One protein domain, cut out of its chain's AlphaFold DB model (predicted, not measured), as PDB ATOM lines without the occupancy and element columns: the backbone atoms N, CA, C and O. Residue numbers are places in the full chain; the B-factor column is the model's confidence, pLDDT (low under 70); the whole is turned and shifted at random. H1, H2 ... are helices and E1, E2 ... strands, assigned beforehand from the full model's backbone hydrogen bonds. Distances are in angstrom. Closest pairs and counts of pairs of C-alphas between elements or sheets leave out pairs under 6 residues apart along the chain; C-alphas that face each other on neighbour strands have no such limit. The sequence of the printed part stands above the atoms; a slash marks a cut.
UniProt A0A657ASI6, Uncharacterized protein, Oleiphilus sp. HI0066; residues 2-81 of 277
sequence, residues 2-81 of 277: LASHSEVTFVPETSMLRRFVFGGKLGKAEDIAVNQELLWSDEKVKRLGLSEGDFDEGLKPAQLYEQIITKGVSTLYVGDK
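Overview. This is residues 2 to 81 of the 277 residues of an uncharacterized protein of Oleiphilus sp. HI0066 (UniProt A0A657ASI6). This elongated domain has little regular structure: a ribbon of two parallel strands, E1 and E2, makes one end, H4 lies near the middle touching H1, and long loops lead to short H2 and H3. The printed part has 80 residues, of which 31 are in named elements, mostly helix, in the order E1 H1 H2 H3 H4 E2 along the chain; E1, the four helices and E2 make one strand-helix-strand unit, two parallel neighbour strands with helices between. It is compact, with radius of gyration of the C-alphas 12.5 A and spans of 36 by 21 by 21 A.

Arrangement. Start at E1, residues 8 to 10, parallel to E2, residues 77 to 79; N 9 and O 77 are within hydrogen-bond range, 3.0 A. H1, residues 16 to 21, touches H4, residues 61 to 70, at a steep tilt of 48 degrees, opposite ways; the closest C-alphas, Val 21 and Pro 61, are 5.5 A apart. H2, residues 36 to 40, and H3, residues 43 to 46, are close but not clearly touching; the closest C-alphas, Trp 40 and Lys 46, are 6.6 A apart. Every O i to N i+4 pair is within range in H1, H2 and H4; H3 is too short for one.

Along the chain. Find E1 beginning at C-alpha 8 (-41.712, -35.977, 20.961). H4 runs 14.2 A; E2 ends at C-alpha 79 (-43.765, -30.955, 25.236).

Size, cuts and confidence. The printed part has no cut. The links H1 to H2 and H3 to H4 are long. Residues 24 to 32 have pLDDT under 70.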
ATOM      1  N   LEU A   2     -37.900 -37.996  27.691       93.25
ATOM      2  CA  LEU A   2     -38.918 -37.879  26.622       93.25
ATOM      3  C   LEU A   2     -38.464 -37.032  25.421       93.25
ATOM      4  O   LEU A   2     -38.687 -37.428  24.290       93.25
ATOM      5  N   ALA A   3     -37.737 -35.933  25.654       91.81
ATOM      6  CA  ALA A   3     -37.171 -35.095  24.587       91.81
ATOM      7  C   ALA A   3     -36.173 -35.804  23.646       91.81
ATOM      8  O   ALA A   3     -35.739 -35.217  22.661       91.81
ATOM      9  N   SER A   4     -35.758 -37.031  23.967       93.06
ATOM     10  CA  SER A   4     -34.898 -37.844  23.105       93.06
ATOM     11  C   SER A   4     -35.683 -38.778  22.184       93.06
ATOM     12  O   SER A   4     -35.054 -39.432  21.364       93.06
ATOM     13  N   HIS A   5     -37.004 -38.889  22.334       95.88
ATOM     14  CA  HIS A   5     -37.873 -39.755  21.532       95.88
ATOM     15  C   HIS A   5     -38.148 -39.148  20.139       95.88
ATOM     16  O   HIS A   5     -38.234 -37.928  20.032       95.88
ATOM     17  N   SER A   6     -38.320 -39.936  19.065       95.38
ATOM     18  CA  SER A   6     -38.594 -39.370  17.712       95.38
ATOM     19  C   SER A   6     -39.905 -38.635  17.640       95.38
ATOM     20  O   SER A   6     -40.027 -37.684  16.884       95.38
ATOM     21  N   GLU A   7     -40.906 -39.143  18.343       96.62
ATOM     22  CA  GLU A   7     -42.273 -38.645  18.237       96.62
ATOM     23  C   GLU A   7     -42.556 -37.512  19.227       96.62
ATOM     24  O   GLU A   7     -43.690 -37.055  19.313       96.62
ATOM     25  N   VAL A   8     -41.544 -37.037  19.964       95.75
ATOM     26  CA  VAL A   8     -41.712 -35.977  20.961       95.75
ATOM     27  C   VAL A   8     -40.652 -34.898  20.781       95.75
ATOM     28  O   VAL A   8     -39.464 -35.126  21.000       95.75
ATOM     29  N   THR A   9     -41.095 -33.685  20.471       94.31
ATOM     30  CA  THR A   9     -40.253 -32.482  20.501       94.31
ATOM     31  C   THR A   9     -40.554 -31.696  21.767       94.31
ATOM     32  O   THR A   9     -41.698 -31.636  22.191       94.31
ATOM     33  N   PHE A  10     -39.553 -31.075  22.391       93.31
ATOM     34  CA  PHE A  10     -39.781 -30.127  23.485       93.31
ATOM     35  C   PHE A  10     -39.404 -28.720  23.048       93.31
ATOM     36  O   PHE A  10     -38.379 -28.526  22.395       93.31
ATOM     37  N   VAL A  11     -40.197 -27.740  23.471       92.12
ATOM     38  CA  VAL A  11     -39.813 -26.331  23.375       92.12
ATOM     39  C   VAL A  11     -38.949 -25.931  24.582       92.12
ATOM     40  O   VAL A  11     -39.076 -26.520  25.663       92.12
ATOM     41  N   PRO A  12     -38.061 -24.929  24.446       89.19
ATOM     42  CA  PRO A  12     -37.408 -24.295  25.586       89.19
ATOM     43  C   PRO A  12     -38.420 -23.818  26.641       89.19
ATOM     44  O   PRO A  12     -39.547 -23.446  26.323       89.19
ATOM     45  N   GLU A  13     -38.015 -23.762  27.913       89.44
ATOM     46  CA  GLU A  13     -38.914 -23.341  28.998       89.44
ATOM     47  C   GLU A  13     -39.196 -21.827  28.951       89.44
ATOM     48  O   GLU A  13     -38.484 -21.008  29.545       89.44
ATOM     49  N   THR A  14     -40.283 -21.454  28.274       90.62
ATOM     50  CA  THR A  14     -40.750 -20.064  28.151       90.62
ATOM     51  C   THR A  14     -41.704 -19.652  29.276       90.62
ATOM     52  O   THR A  14     -41.804 -18.468  29.635       90.62
ATOM     53  N   SER A  15     -42.382 -20.639  29.878       90.38
ATOM     54  CA  SER A  15     -43.540 -20.454  30.762       90.38
ATOM     55  C   SER A  15     -44.669 -19.639  30.108       90.38
ATOM     56  O   SER A  15     -45.372 -18.893  30.800       90.38
ATOM     57  N   MET A  16     -44.808 -19.712  28.781       90.56
ATOM     58  CA  MET A  16     -45.698 -18.838  28.021       90.56
ATOM     59  C   MET A  16     -47.170 -19.057  28.370       90.56
ATOM     60  O   MET A  16     -47.860 -18.082  28.669       90.56
ATOM     61  N   LEU A  17     -47.625 -20.309  28.480       90.12
ATOM     62  CA  LEU A  17     -48.986 -20.619  28.934       90.12
ATOM     63  C   LEU A  17     -49.327 -19.905  30.240       90.12
ATOM     64  O   LEU A  17     -50.308 -19.177  30.327       90.12
ATOM     65  N   ARG A  18     -48.473 -20.031  31.256       89.00
ATOM     66  CA  ARG A  18     -48.705 -19.409  32.562       89.00
ATOM     67  C   ARG A  18     -48.657 -17.881  32.511       89.00
ATOM     68  O   ARG A  18     -49.436 -17.216  33.189       89.00
ATOM     69  N   ARG A  19     -47.667 -17.316  31.814       87.06
ATOM     70  CA  ARG A  19     -47.336 -15.880  31.880       87.06
ATOM     71  C   ARG A  19     -48.201 -15.038  30.957       87.06
ATOM     72  O   ARG A  19     -48.538 -13.917  31.323       87.06
ATOM     73  N   PHE A  20     -48.502 -15.571  29.784       85.44
ATOM     74  CA  PHE A  20     -49.034 -14.831  28.654       85.44
ATOM     75  C   PHE A  20     -50.471 -15.239  28.345       85.44
ATOM     76  O   PHE A  20     -51.330 -14.363  28.298       85.44
ATOM     77  N   VAL A  21     -50.747 -16.545  28.277       85.50
ATOM     78  CA  VAL A  21     -52.087 -17.074  27.971       85.50
ATOM     79  C   VAL A  21     -52.990 -17.031  29.210       85.50
ATOM     80  O   VAL A  21     -53.909 -16.227  29.305       85.50
ATOM     81  N   PHE A  22     -52.689 -17.824  30.237       83.94
ATOM     82  CA  PHE A  22     -53.481 -17.906  31.470       83.94
ATOM     83  C   PHE A  22     -53.226 -16.753  32.444       83.94
ATOM     84  O   PHE A  22     -53.999 -16.543  33.377       83.94
ATOM     85  N   GLY A  23     -52.128 -16.020  32.257       74.75
ATOM     86  CA  GLY A  23     -51.829 -14.802  33.008       74.75
ATOM     87  C   GLY A  23     -52.598 -13.578  32.505       74.75
ATOM     88  O   GLY A  23     -52.530 -12.530  33.147       74.75
ATOM     89  N   GLY A  24     -53.288 -13.694  31.363       68.38
ATOM     90  CA  GLY A  24     -54.075 -12.626  30.748       68.38
ATOM     91  C   GLY A  24     -53.250 -11.500  30.123       68.38
ATOM     92  O   GLY A  24     -53.807 -10.470  29.755       68.38
ATOM     93  N   LYS A  25     -51.921 -11.648  30.023       68.06
ATOM     94  CA  LYS A  25     -51.048 -10.601  29.467       68.06
ATOM     95  C   LYS A  25     -51.198 -10.441  27.954       68.06
ATOM     96  O   LYS A  25     -50.917  -9.362  27.449       68.06
ATOM     97  N   LEU A  26     -51.639 -11.489  27.256       65.50
ATOM     98  CA  LEU A  26     -52.030 -11.428  25.846       65.50
ATOM     99  C   LEU A  26     -53.533 -11.157  25.666       65.50
ATOM    100  O   LEU A  26     -54.038 -11.347  24.573       65.50
ATOM    101  N   GLY A  27     -54.254 -10.770  26.724       59.66
ATOM    102  CA  GLY A  27     -55.718 -10.848  26.767       59.66
ATOM    103  C   GLY A  27     -56.199 -12.166  27.380       59.66
ATOM    104  O   GLY A  27     -55.395 -13.051  27.692       59.66
ATOM    105  N   LYS A  28     -57.509 -12.303  27.623       65.19
ATOM    106  CA  LYS A  28     -58.095 -13.586  28.045       65.19
ATOM    107  C   LYS A  28     -57.936 -14.604  26.915       65.19
ATOM    108  O   LYS A  28     -57.871 -14.230  25.751       65.19
ATOM    109  N   ALA A  29     -57.948 -15.899  27.238       61.12
ATOM    110  CA  ALA A  29     -57.836 -16.968  26.235       61.12
ATOM    111  C   ALA A  29     -58.901 -16.891  25.117       61.12
ATOM    112  O   ALA A  29     -58.726 -17.499  24.065       61.12
ATOM    113  N   GLU A  30     -59.985 -16.146  25.343       63.03
ATOM    114  CA  GLU A  30     -61.094 -15.958  24.408       63.03
ATOM    115  C   GLU A  30     -61.026 -14.651  23.605       63.03
ATOM    116  O   GLU A  30     -61.732 -14.529  22.601       63.03
ATOM    117  N   ASP A  31     -60.167 -13.711  24.013       68.19
ATOM    118  CA  ASP A  31     -59.981 -12.420  23.354       68.19
ATOM    119  C   ASP A  31     -59.123 -12.583  22.093       68.19
ATOM    120  O   ASP A  31     -58.246 -13.437  22.036       68.19
ATOM    121  N   ILE A  32     -59.350 -11.745  21.082       65.81
ATOM    122  CA  ILE A  32     -58.591 -11.765  19.816       65.81
ATOM    123  C   ILE A  32     -57.374 -10.817  19.861       65.81
ATOM    124  O   ILE A  32     -56.414 -10.969  19.112       65.81
ATOM    125  N   ALA A  33     -57.394  -9.821  20.749       70.12
ATOM    126  CA  ALA A  33     -56.359  -8.796  20.818       70.12
ATOM    127  C   ALA A  33     -55.150  -9.269  21.642       70.12
ATOM    128  O   ALA A  33     -55.093  -9.064  22.854       70.12
ATOM    129  N   VAL A  34     -54.170  -9.870  20.965       78.31
ATOM    130  CA  VAL A  34     -52.879 -10.235  21.557       78.31
ATOM    131  C   VAL A  34     -51.947  -9.026  21.621       78.31
ATOM    132  O   VAL A  34     -51.722  -8.344  20.624       78.31
ATOM    133  N   ASN A  35     -51.334  -8.781  22.782       81.56
ATOM    134  CA  ASN A  35     -50.240  -7.814  22.895       81.56
ATOM    135  C   ASN A  35     -48.938  -8.409  22.320       81.56
ATOM    136  O   ASN A  35     -48.151  -9.021  23.045       81.56
ATOM    137  N   GLN A  36     -48.754  -8.248  21.007       80.69
ATOM    138  CA  GLN A  36     -47.622  -8.786  20.243       80.69
ATOM    139  C   GLN A  36     -46.283  -8.178  20.688       80.69
ATOM    140  O   GLN A  36     -45.320  -8.907  20.914       80.69
ATOM    141  N   GLU A  37     -46.227  -6.862  20.922       84.12
ATOM    142  CA  GLU A  37     -45.010  -6.181  21.391       84.12
ATOM    143  C   GLU A  37     -44.497  -6.787  22.708       84.12
ATOM    144  O   GLU A  37     -43.311  -7.093  22.858       84.12
ATOM    145  N   LEU A  38     -45.401  -7.031  23.659       84.81
ATOM    146  CA  LEU A  38     -45.068  -7.653  24.938       84.81
ATOM    147  C   LEU A  38     -44.611  -9.114  24.783       84.81
ATOM    148  O   LEU A  38     -43.767  -9.571  25.555       84.81
ATOM    149  N   LEU A  39     -45.176  -9.853  23.826       87.00
ATOM    150  CA  LEU A  39     -44.803 -11.242  23.563       87.00
ATOM    151  C   LEU A  39     -43.398 -11.335  22.957       87.00
ATOM    152  O   LEU A  39     -42.547 -12.049  23.486       87.00
ATOM    153  N   TRP A  40     -43.145 -10.588  21.881       89.38
ATOM    154  CA  TRP A  40     -41.908 -10.683  21.095       89.38
ATOM    155  C   TRP A  40     -40.719  -9.955  21.729       89.38
ATOM    156  O   TRP A  40     -39.564 -10.268  21.431       89.38
ATOM    157  N   SER A  41     -40.968  -9.033  22.660       88.94
ATOM    158  CA  SER A  41     -39.909  -8.438  23.482       88.94
ATOM    159  C   SER A  41     -39.415  -9.361  24.606       88.94
ATOM    160  O   SER A  41     -38.349  -9.096  25.165       88.94
ATOM    161  N   ASP A  42     -40.118 -10.459  24.920       90.25
ATOM    162  CA  ASP A  42     -39.769 -11.343  26.034       90.25
ATOM    163  C   ASP A  42     -38.525 -12.198  25.761       90.25
ATOM    164  O   ASP A  42     -38.497 -13.031  24.857       90.25
ATOM    165  N   GLU A  43     -37.523 -12.084  26.633       89.19
ATOM    166  CA  GLU A  43     -36.255 -12.816  26.508       89.19
ATOM    167  C   GLU A  43     -36.421 -14.341  26.464       89.19
ATOM    168  O   GLU A  43     -35.640 -15.031  25.809       89.19
ATOM    169  N   LYS A  44     -37.449 -14.907  27.117       88.88
ATOM    170  CA  LYS A  44     -37.674 -16.354  27.034       88.88
ATOM    171  C   LYS A  44     -38.358 -16.765  25.738       88.88
ATOM    172  O   LYS A  44     -38.060 -17.847  25.245       88.88
ATOM    173  N   VAL A  45     -39.254 -15.936  25.206       89.12
ATOM    174  CA  VAL A  45     -39.937 -16.189  23.927       89.12
ATOM    175  C   VAL A  45     -38.953 -16.072  22.767       89.12
ATOM    176  O   VAL A  45     -38.945 -16.941  21.901       89.12
ATOM    177  N   LYS A  46     -38.028 -15.102  22.806       89.62
ATOM    178  CA  LYS A  46     -36.953 -14.959  21.803       89.62
ATOM    179  C   LYS A  46     -36.103 -16.225  21.624       89.62
ATOM    180  O   LYS A  46     -35.588 -16.460  20.537       89.62
ATOM    181  N   ARG A  47     -35.999 -17.085  22.649       87.12
ATOM    182  CA  ARG A  47     -35.291 -18.384  22.569       87.12
ATOM    183  C   ARG A  47     -35.917 -19.369  21.580       87.12
ATOM    184  O   ARG A  47     -35.262 -20.344  21.232       87.12
ATOM    185  N   LEU A  48     -37.165 -19.146  21.167       87.44
ATOM    186  CA  LEU A  48     -37.823 -19.945  20.136       87.44
ATOM    187  C   LEU A  48     -37.278 -19.633  18.735       87.44
ATOM    188  O   LEU A  48     -37.450 -20.449  17.838       87.44
ATOM    189  N   GLY A  49     -36.609 -18.486  18.547       87.50
ATOM    190  CA  GLY A  49     -36.102 -18.061  17.239       87.50
ATOM    191  C   GLY A  49     -37.206 -17.699  16.242       87.50
ATOM    192  O   GLY A  49     -36.979 -17.776  15.040       87.50
ATOM    193  N   LEU A  50     -38.390 -17.342  16.746       89.12
ATOM    194  CA  LEU A  50     -39.583 -16.989  15.974       89.12
ATOM    195  C   LEU A  50     -39.856 -15.485  16.083       89.12
ATOM    196  O   LEU A  50     -39.418 -14.830  17.034       89.12
ATOM    197  N   SER A  51     -40.594 -14.956  15.116       85.44
ATOM    198  CA  SER A  51     -40.954 -13.546  14.996       85.44
ATOM    199  C   SER A  51     -42.446 -13.370  14.711       85.44
ATOM    200  O   SER A  51     -43.127 -14.307  14.307       85.44
ATOM    201  N   GLU A  52     -42.965 -12.159  14.907       83.00
ATOM    202  CA  GLU A  52     -44.388 -11.853  14.702       83.00
ATOM    203  C   GLU A  52     -44.897 -12.246  13.309       83.00
ATOM    204  O   GLU A  52     -45.968 -12.834  13.191       83.00
ATOM    205  N   GLY A  53     -44.098 -11.996  12.266       82.44
ATOM    206  CA  GLY A  53     -44.458 -12.283  10.874       82.44
ATOM    207  C   GLY A  53     -44.544 -13.770  10.520       82.44
ATOM    208  O   GLY A  53     -44.874 -14.105   9.385       82.44
ATOM    209  N   ASP A  54     -44.248 -14.669  11.462       84.12
ATOM    210  CA  ASP A  54     -44.349 -16.112  11.260       84.12
ATOM    211  C   ASP A  54     -45.775 -16.665  11.464       84.12
ATOM    212  O   ASP A  54     -45.978 -17.863  11.219       84.12
ATOM    213  N   PHE A  55     -46.739 -15.842  11.903       86.19
ATOM    214  CA  PHE A  55     -48.065 -16.275  12.373       86.19
ATOM    215  C   PHE A  55     -49.222 -15.459  11.792       86.19
ATOM    216  O   PHE A  55     -49.049 -14.309  11.391       86.19
ATOM    217  N   ASP A  56     -50.417 -16.054  11.790       82.25
ATOM    218  CA  ASP A  56     -51.631 -15.376  11.335       82.25
ATOM    219  C   ASP A  56     -52.052 -14.254  12.302       82.25
ATOM    220  O   ASP A  56     -51.910 -14.352  13.526       82.25
ATOM    221  N   GLU A  57     -52.635 -13.187  11.756       81.31
ATOM    222  CA  GLU A  57     -53.216 -12.106  12.551       81.31
ATOM    223  C   GLU A  57     -54.578 -12.501  13.150       81.31
ATOM    224  O   GLU A  57     -55.303 -13.347  12.626       81.31
ATOM    225  N   GLY A  58     -54.967 -11.853  14.253       81.38
ATOM    226  CA  GLY A  58     -56.298 -12.035  14.848       81.38
ATOM    227  C   GLY A  58     -56.522 -13.393  15.527       81.38
ATOM    228  O   GLY A  58     -57.665 -13.809  15.722       81.38
ATOM    229  N   LEU A  59     -55.450 -14.088  15.905       85.31
ATOM    230  CA  LEU A  59     -55.527 -15.316  16.690       85.31
ATOM    231  C   LEU A  59     -55.816 -15.023  18.162       85.31
ATOM    232  O   LEU A  59     -55.244 -14.110  18.759       85.31
ATOM    233  N   LYS A  60     -56.632 -15.871  18.792       87.44
ATOM    234  CA  LYS A  60     -56.761 -15.875  20.253       87.44
ATOM    235  C   LYS A  60     -55.447 -16.330  20.906       87.44
ATOM    236  O   LYS A  60     -54.742 -17.152  20.317       87.44
ATOM    237  N   PRO A  61     -55.136 -15.929  22.156       87.69
ATOM    238  CA  PRO A  61     -53.896 -16.307  22.837       87.69
ATOM    239  C   PRO A  61     -53.577 -17.806  22.839       87.69
ATOM    240  O   PRO A  61     -52.416 -18.184  22.703       87.69
ATOM    241  N   ALA A  62     -54.590 -18.663  22.995       88.19
ATOM    242  CA  ALA A  62     -54.409 -20.114  22.973       88.19
ATOM    243  C   ALA A  62     -54.037 -20.641  21.577       88.19
ATOM    244  O   ALA A  62     -53.145 -21.477  21.465       88.19
ATOM    245  N   GLN A  63     -54.673 -20.110  20.530       89.81
ATOM    246  CA  GLN A  63     -54.407 -20.478  19.135       89.81
ATOM    247  C   GLN A  63     -53.023 -19.994  18.702       89.81
ATOM    248  O   GLN A  63     -52.270 -20.739  18.085       89.81
ATOM    249  N   LEU A  64     -52.656 -18.767  19.085       90.81
ATOM    250  CA  LEU A  64     -51.316 -18.244  18.844       90.81
ATOM    251  C   LEU A  64     -50.255 -19.092  19.558       90.81
ATOM    252  O   LEU A  64     -49.230 -19.414  18.966       90.81
ATOM    253  N   TYR A  65     -50.499 -19.489  20.812       92.00
ATOM    254  CA  TYR A  65     -49.600 -20.403  21.519       92.00
ATOM    255  C   TYR A  65     -49.434 -21.730  20.781       92.00
ATOM    256  O   TYR A  65     -48.301 -22.163  20.591       92.00
ATOM    257  N   GLU A  66     -50.533 -22.343  20.343       92.12
ATOM    258  CA  GLU A  66     -50.505 -23.596  19.591       92.12
ATOM    259  C   GLU A  66     -49.695 -23.466  18.296       92.12
ATOM    260  O   GLU A  66     -48.802 -24.281  18.057       92.12
ATOM    261  N   GLN A  67     -49.913 -22.407  17.507       91.81
ATOM    262  CA  GLN A  67     -49.108 -22.157  16.308       91.81
ATOM    263  C   GLN A  67     -47.623 -21.957  16.643       91.81
ATOM    264  O   GLN A  67     -46.760 -22.496  15.954       91.81
ATOM    265  N   ILE A  68     -47.309 -21.228  17.719       92.44
ATOM    266  CA  ILE A  68     -45.927 -20.981  18.150       92.44
ATOM    267  C   ILE A  68     -45.209 -22.285  18.500       92.44
ATOM    268  O   ILE A  68     -44.086 -22.498  18.045       92.44
ATOM    269  N   ILE A  69     -45.830 -23.161  19.293       92.31
ATOM    270  CA  ILE A  69     -45.167 -24.395  19.735       92.31
ATOM    271  C   ILE A  69     -45.123 -25.478  18.648       92.31
ATOM    272  O   ILE A  69     -44.284 -26.371  18.729       92.31
ATOM    273  N   THR A  70     -45.994 -25.406  17.636       92.94
ATOM    274  CA  THR A  70     -46.047 -26.372  16.524       92.94
ATOM    275  C   THR A  70     -45.321 -25.900  15.263       92.94
ATOM    276  O   THR A  70     -45.136 -26.687  14.332       92.94
ATOM    277  N   LYS A  71     -44.855 -24.643  15.208       92.19
ATOM    278  CA  LYS A  71     -44.150 -24.093  14.043       92.19
ATOM    279  C   LYS A  71     -42.920 -24.936  13.694       92.19
ATOM    280  O   LYS A  71     -41.966 -25.023  14.461       92.19
ATOM    281  N   GLY A  72     -42.935 -25.533  12.503       89.31
ATOM    282  CA  GLY A  72     -41.831 -26.364  12.012       89.31
ATOM    283  C   GLY A  72     -41.676 -27.707  12.734       89.31
ATOM    284  O   GLY A  72     -40.666 -28.381  12.533       89.31
ATOM    285  N   VAL A  73     -42.652 -28.110  13.553       92.75
ATOM    286  CA  VAL A  73     -42.653 -29.406  14.230       92.75
ATOM    287  C   VAL A  73     -43.397 -30.441  13.390       92.75
ATOM    288  O   VAL A  73     -44.504 -30.200  12.921       92.75
ATOM    289  N   SER A  74     -42.790 -31.617  13.223       93.06
ATOM    290  CA  SER A  74     -43.376 -32.774  12.530       93.06
ATOM    291  C   SER A  74     -43.592 -33.990  13.438       93.06
ATOM    292  O   SER A  74     -43.991 -35.052  12.965       93.06
ATOM    293  N   THR A  75     -43.296 -33.862  14.732       95.50
ATOM    294  CA  THR A  75     -43.447 -34.937  15.718       95.50
ATOM    295  C   THR A  75     -44.873 -35.006  16.256       95.50
ATOM    296  O   THR A  75     -45.558 -33.990  16.303       95.50
ATOM    297  N   LEU A  76     -45.295 -36.188  16.714       95.00
ATOM    298  CA  LEU A  76     -46.647 -36.423  17.231       95.00
ATOM    299  C   LEU A  76     -46.982 -35.554  18.452       95.00
ATOM    300  O   LEU A  76     -48.086 -35.028  18.554       95.00
ATOM    301  N   TYR A  77     -46.020 -35.379  19.361       96.06
ATOM    302  CA  TYR A  77     -46.175 -34.572  20.566       96.06
ATOM    303  C   TYR A  77     -45.217 -33.385  20.592       96.06
ATOM    304  O   TYR A  77     -44.043 -33.491  20.221       96.06
ATOM    305  N   VAL A  78     -45.713 -32.275  21.143       96.12
ATOM    306  CA  VAL A  78     -44.907 -31.137  21.590       96.12
ATOM    307  C   VAL A  78     -45.008 -31.017  23.107       96.12
ATOM    308  O   VAL A  78     -46.092 -30.846  23.660       96.12
ATOM    309  N   GLY A  79     -43.875 -31.113  23.793       95.06
ATOM    310  CA  GLY A  79     -43.765 -30.955  25.236       95.06
ATOM    311  C   GLY A  79     -43.418 -29.523  25.640       95.06
ATOM    312  O   GLY A  79     -42.380 -28.993  25.239       95.06
ATOM    313  N   ASP A  80     -44.233 -28.929  26.513       94.25
ATOM    314  CA  ASP A  80     -43.909 -27.703  27.253       94.25
ATOM    315  C   ASP A  80     -43.751 -28.038  28.739       94.25
ATOM    316  O   ASP A  80     -44.681 -28.480  29.418       94.25
ATOM    317  N   LYS A  81     -42.534 -27.854  29.253       92.38
ATOM    318  CA  LYS A  81     -42.190 -28.191  30.632       92.38
ATOM    319  C   LYS A  81     -42.077 -26.921  31.468       92.38
ATOM    320  O   LYS A  81     -41.021 -26.292  31.523       92.38
TER     321      LYS A  81